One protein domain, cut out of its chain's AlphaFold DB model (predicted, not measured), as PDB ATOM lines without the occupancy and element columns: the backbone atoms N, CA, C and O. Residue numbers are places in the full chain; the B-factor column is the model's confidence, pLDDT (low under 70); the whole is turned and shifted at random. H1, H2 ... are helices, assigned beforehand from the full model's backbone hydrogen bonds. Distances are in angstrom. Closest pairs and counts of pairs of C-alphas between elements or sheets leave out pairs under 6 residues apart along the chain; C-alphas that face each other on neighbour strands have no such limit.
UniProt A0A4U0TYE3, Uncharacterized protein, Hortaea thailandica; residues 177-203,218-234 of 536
ATOM      1  N   ASN A 177      32.104 -32.725  21.701       90.00
ATOM      2  CA  ASN A 177      31.601 -31.699  22.617       90.00
ATOM      3  C   ASN A 177      30.463 -32.238  23.510       90.00
ATOM      4  O   ASN A 177      30.412 -31.936  24.700       90.00
ATOM      5  N   MET A 178      29.570 -33.072  22.963       90.75
ATOM      6  CA  MET A 178      28.493 -33.720  23.726       90.75
ATOM      7  C   MET A 178      29.022 -34.682  24.804       90.75
ATOM      8  O   MET A 178      28.507 -34.698  25.919       90.75
ATOM      9  N   VAL A 179      30.057 -35.472  24.497       92.44
ATOM     10  CA  VAL A 179      30.684 -36.387  25.469       92.44
ATOM     11  C   VAL A 179      31.394 -35.604  26.577       92.44
ATOM     12  O   VAL A 179      31.250 -35.948  27.747       92.44
ATOM     13  N   GLU A 180      32.095 -34.524  26.233       93.38
ATOM     14  CA  GLU A 180      32.749 -33.640  27.205       93.38
ATOM     15  C   GLU A 180      31.740 -32.933  28.128       93.38
ATOM     16  O   GLU A 180      31.931 -32.892  29.345       93.38
ATOM     17  N   ALA A 181      30.622 -32.442  27.582       93.38
ATOM     18  CA  ALA A 181      29.543 -31.844  28.366       93.38
ATOM     19  C   ALA A 181      28.938 -32.837  29.378       93.38
ATOM     20  O   ALA A 181      28.721 -32.481  30.538       93.38
ATOM     21  N   LEU A 182      28.727 -34.095  28.972       94.06
ATOM     22  CA  LEU A 182      28.238 -35.160  29.855       94.06
ATOM     23  C   LEU A 182      29.254 -35.529  30.950       94.06
ATOM     24  O   LEU A 182      28.872 -35.708  32.105       94.06
ATOM     25  N   GLU A 183      30.551 -35.586  30.633       95.44
ATOM     26  CA  GLU A 183      31.600 -35.819  31.637       95.44
ATOM     27  C   GLU A 183      31.703 -34.669  32.653       95.44
ATOM     28  O   GLU A 183      31.884 -34.918  33.847       95.44
ATOM     29  N   ASN A 184      31.508 -33.422  32.221       96.38
ATOM     30  CA  ASN A 184      31.441 -32.268  33.120       96.38
ATOM     31  C   ASN A 184      30.171 -32.269  33.993       96.38
ATOM     32  O   ASN A 184      30.261 -31.981  35.188       96.38
ATOM     33  N   ALA A 185      29.014 -32.675  33.458       94.12
ATOM     34  CA  ALA A 185      27.778 -32.825  34.235       94.12
ATOM     35  C   ALA A 185      27.898 -33.895  35.341       94.12
ATOM     36  O   ALA A 185      27.441 -33.684  36.466       94.12
ATOM     37  N   ILE A 186      28.573 -35.016  35.057       97.94
ATOM     38  CA  ILE A 186      28.858 -36.067  36.052       97.94
ATOM     39  C   ILE A 186      29.756 -35.535  37.174       97.94
ATOM     40  O   ILE A 186      29.461 -35.778  38.343       97.94
ATOM     41  N   ARG A 187      30.821 -34.781  36.849       97.81
ATOM     42  CA  ARG A 187      31.697 -34.147  37.856       97.81
ATOM     43  C   ARG A 187      30.896 -33.220  38.776       97.81
ATOM     44  O   ARG A 187      30.961 -33.371  39.992       97.81
ATOM     45  N   TYR A 188      30.090 -32.332  38.189       97.25
ATOM     46  CA  TYR A 188      29.246 -31.391  38.927       97.25
ATOM     47  C   TYR A 188      28.295 -32.101  39.904       97.25
ATOM     48  O   TYR A 188      28.305 -31.813  41.102       97.25
ATOM     49  N   HIS A 189      27.523 -33.088  39.434       96.44
ATOM     50  CA  HIS A 189      26.609 -33.822  40.312       96.44
ATOM     51  C   HIS A 189      27.340 -34.673  41.361       96.44
ATOM     52  O   HIS A 189      26.873 -34.754  42.494       96.44
ATOM     53  N   ALA A 190      28.502 -35.254  41.051       97.50
ATOM     54  CA  ALA A 190      29.293 -36.006  42.028       97.50
ATOM     55  C   ALA A 190      29.844 -35.119  43.162       97.50
ATOM     56  O   ALA A 190      29.941 -35.570  44.309       97.50
ATOM     57  N   ASP A 191      30.192 -33.864  42.865       97.88
ATOM     58  CA  ASP A 191      30.655 -32.897  43.862       97.88
ATOM     59  C   ASP A 191      29.497 -32.339  44.709       97.88
ATOM     60  O   ASP A 191      29.639 -32.269  45.934       97.88
ATOM     61  N   GLU A 192      28.328 -32.055  44.122       97.19
ATOM     62  CA  GLU A 192      27.136 -31.653  44.892       97.19
ATOM     63  C   GLU A 192      26.588 -32.807  45.758       97.19
ATOM     64  O   GLU A 192      26.290 -32.597  46.933       97.19
ATOM     65  N   VAL A 193      26.596 -34.065  45.288       97.94
ATOM     66  CA  VAL A 193      26.320 -35.245  46.141       97.94
ATOM     67  C   VAL A 193      27.283 -35.298  47.338       97.94
ATOM     68  O   VAL A 193      26.866 -35.565  48.471       97.94
ATOM     69  N   ARG A 194      28.574 -35.001  47.126       97.94
ATOM     70  CA  ARG A 194      29.581 -34.949  48.204       97.94
ATOM     71  C   ARG A 194      29.346 -33.770  49.158       97.94
ATOM     72  O   ARG A 194      29.630 -33.897  50.351       97.94
ATOM     73  N   ARG A 195      28.816 -32.644  48.669       97.25
ATOM     74  CA  ARG A 195      28.427 -31.472  49.469       97.25
ATOM     75  C   ARG A 195      27.191 -31.759  50.319       97.25
ATOM     76  O   ARG A 195      27.271 -31.580  51.533       97.25
ATOM     77  N   CYS A 196      26.111 -32.277  49.734       97.25
ATOM     78  CA  CYS A 196      24.891 -32.651  50.450       97.25
ATOM     79  C   CYS A 196      25.180 -33.700  51.534       97.25
ATOM     80  O   CYS A 196      24.727 -33.540  52.665       97.25
ATOM     81  N   LYS A 197      26.026 -34.708  51.261       97.62
ATOM     82  CA  LYS A 197      26.476 -35.677  52.282       97.62
ATOM     83  C   LYS A 197      27.229 -35.010  53.443       97.62
ATOM     84  O   LYS A 197      26.902 -35.272  54.597       97.62
ATOM     85  N   LYS A 198      28.159 -34.083  53.171       97.81
ATOM     86  CA  LYS A 198      28.847 -33.291  54.217       97.81
ATOM     87  C   LYS A 198      27.905 -32.348  54.978       97.81
ATOM     88  O   LYS A 198      28.123 -32.091  56.159       97.81
ATOM     89  N   GLN A 199      26.879 -31.807  54.325       96.19
ATOM     90  CA  GLN A 199      25.876 -30.948  54.958       96.19
ATOM     91  C   GLN A 199      24.959 -31.756  55.880       96.19
ATOM     92  O   GLN A 199      24.754 -31.356  57.023       96.19
ATOM     93  N   LEU A 200      24.499 -32.927  55.431       96.50
ATOM     94  CA  LEU A 200      23.721 -33.876  56.226       96.50
ATOM     95  C   LEU A 200      24.507 -34.369  57.450       96.50
ATOM     96  O   LEU A 200      23.966 -34.403  58.550       96.50
ATOM     97  N   GLU A 201      25.796 -34.679  57.282       96.81
ATOM     98  CA  GLU A 201      26.700 -35.047  58.380       96.81
ATOM     99  C   GLU A 201      26.871 -33.905  59.398       96.81
ATOM    100  O   GLU A 201      26.779 -34.107  60.609       96.81
ATOM    101  N   ARG A 202      27.101 -32.671  58.930       96.62
ATOM    102  CA  ARG A 202      27.184 -31.492  59.809       96.62
ATOM    103  C   ARG A 202      25.868 -31.225  60.535       96.62
ATOM    104  O   ARG A 202      25.904 -30.786  61.680       96.62
ATOM    105  N   ALA A 203      24.737 -31.484  59.882       93.75
ATOM    106  CA  ALA A 203      23.413 -31.308  60.454       93.75
ATOM    107  C   ALA A 203      23.095 -32.376  61.517       93.75
ATOM    108  O   ALA A 203      22.636 -32.034  62.604       93.75
ATOM    109  N   LEU A 218      18.144 -34.261  52.606       96.94
ATOM    110  CA  LEU A 218      17.908 -35.621  52.097       96.94
ATOM    111  C   LEU A 218      17.198 -35.638  50.735       96.94
ATOM    112  O   LEU A 218      17.476 -36.517  49.919       96.94
ATOM    113  N   ASN A 219      16.289 -34.696  50.478       96.88
ATOM    114  CA  ASN A 219      15.608 -34.571  49.189       96.88
ATOM    115  C   ASN A 219      16.561 -34.025  48.111       96.88
ATOM    116  O   ASN A 219      16.608 -34.579  47.015       96.88
ATOM    117  N   GLU A 220      17.365 -33.008  48.439       95.62
ATOM    118  CA  GLU A 220      18.441 -32.477  47.583       95.62
ATOM    119  C   GLU A 220      19.472 -33.560  47.234       95.62
ATOM    120  O   GLU A 220      19.828 -33.736  46.069       95.62
ATOM    121  N   LEU A 221      19.896 -34.353  48.228       97.31
ATOM    122  CA  LEU A 221      20.818 -35.467  48.016       97.31
ATOM    123  C   LEU A 221      20.244 -36.501  47.035       97.31
ATOM    124  O   LEU A 221      20.910 -36.848  46.062       97.31
ATOM    125  N   LYS A 222      19.000 -36.951  47.251       97.31
ATOM    126  CA  LYS A 222      18.322 -37.902  46.352       97.31
ATOM    127  C   LYS A 222      18.167 -37.354  44.936       97.31
ATOM    128  O   LYS A 222      18.341 -38.103  43.975       97.31
ATOM    129  N   LEU A 223      17.862 -36.061  44.799       96.88
ATOM    130  CA  LEU A 223      17.776 -35.398  43.502       96.88
ATOM    131  C   LEU A 223      19.122 -35.488  42.773       96.88
ATOM    132  O   LEU A 223      19.171 -36.046  41.679       96.88
ATOM    133  N   HIS A 224      20.217 -35.048  43.398       97.00
ATOM    134  CA  HIS A 224      21.541 -35.086  42.772       97.00
ATOM    135  C   HIS A 224      22.065 -36.508  42.518       97.00
ATOM    136  O   HIS A 224      22.712 -36.726  41.496       97.00
ATOM    137  N   GLU A 225      21.754 -37.493  43.368       97.38
ATOM    138  CA  GLU A 225      22.083 -38.903  43.100       97.38
ATOM    139  C   GLU A 225      21.307 -39.452  41.889       97.38
ATOM    140  O   GLU A 225      21.883 -40.162  41.063       97.38
ATOM    141  N   SER A 226      20.038 -39.061  41.710       97.19
ATOM    142  CA  SER A 226      19.257 -39.428  40.518       97.19
ATOM    143  C   SER A 226      19.767 -38.744  39.240       97.19
ATOM    144  O   SER A 226      19.895 -39.398  38.203       97.19
ATOM    145  N   SER A 227      20.147 -37.461  39.314       95.44
ATOM    146  CA  SER A 227      20.759 -36.729  38.195       95.44
ATOM    147  C   SER A 227      22.124 -37.302  37.812       95.44
ATOM    148  O   SER A 227      22.424 -37.423  36.625       95.44
ATOM    149  N   LEU A 228      22.934 -37.712  38.796       97.38
ATOM    150  CA  LEU A 228      24.218 -38.376  38.572       97.38
ATOM    151  C   LEU A 228      24.036 -39.693  37.804       97.38
ATOM    152  O   LEU A 228      24.717 -39.909  36.803       97.38
ATOM    153  N   ALA A 229      23.094 -40.542  38.226       96.56
ATOM    154  CA  ALA A 229      22.802 -41.807  37.551       96.56
ATOM    155  C   ALA A 229      22.331 -41.596  36.097       96.56
ATOM    156  O   ALA A 229      22.833 -42.252  35.183       96.56
ATOM    157  N   ALA A 230      21.433 -40.631  35.866       96.38
ATOM    158  CA  ALA A 230      20.965 -40.281  34.523       96.38
ATOM    159  C   ALA A 230      22.094 -39.731  33.625       96.38
ATOM    160  O   ALA A 230      22.170 -40.074  32.442       96.38
ATOM    161  N   ALA A 231      23.005 -38.920  34.174       95.12
ATOM    162  CA  ALA A 231      24.158 -38.395  33.443       95.12
ATOM    163  C   ALA A 231      25.167 -39.501  33.076       95.12
ATOM    164  O   ALA A 231      25.651 -39.532  31.944       95.12
ATOM    165  N   VAL A 232      25.425 -40.455  33.981       97.12
ATOM    166  CA  VAL A 232      26.255 -41.644  33.703       97.12
ATOM    167  C   VAL A 232      25.635 -42.497  32.592       97.12
ATOM    168  O   VAL A 232      26.312 -42.787  31.608       97.12
ATOM    169  N   GLN A 233      24.338 -42.812  32.669       97.06
ATOM    170  CA  GLN A 233      23.636 -43.581  31.631       97.06
ATOM    171  C   GLN A 233      23.629 -42.864  30.263       97.06
ATOM    172  O   GLN A 233      23.762 -43.495  29.209       97.06
ATOM    173  N   SER A 234      23.524 -41.534  30.265       95.44
ATOM    174  CA  SER A 234      23.630 -40.705  29.055       95.44
ATOM    175  C   SER A 234      25.039 -40.750  28.450       95.44
ATOM    176  O   SER A 234      25.194 -40.832  27.231       95.44
TER     177      SER A 234
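This is residues 177 to 203 and 218 to 234 of the 536 residues of an uncharacterized protein of Hortaea thailandica (UniProt A0A4U0TYE3). Two helices pack side by side and run opposite ways, the long H1 making the full length of a narrow rod and the shorter H2 covering part of one side of it. The 44 printed residues hold H1 and then H2, with no named strand, and the class is all helix. The whole is only just loose, close to compact, with a radius of gyration of the C-alphas of 11.3 A and spans of 39 by 13 by 9 A.

Find C-alpha 177 at (31.601, -31.699, 22.617); from there H1, residues 177 to 203, runs 38.7 A to C-alpha 203 at (23.413, -31.308, 60.454). H2, residues 218 to 234, runs 24.3 A and ends at C-alpha 234 at (23.630, -40.705, 29.055).

Look at His 189 and Leu 228, where H1 and H2 touch: their C-alphas, the closest of the two helices, are 5.4 A apart. The helices stand at a shallow tilt of 21 degrees, opposite ways. In H1 and H2 every O i to N i+4 pair is within hydrogen-bond range.

The two C-alphas farthest apart, those of Asn 177 and Ala 203, are 38.7 A apart. Residues 204 to 217 are cut out; across the cut, C-alphas 203 and 218 are 10.9 A apart. The mean pLDDT of the printed part is 96.2, and no printed residue is under 70.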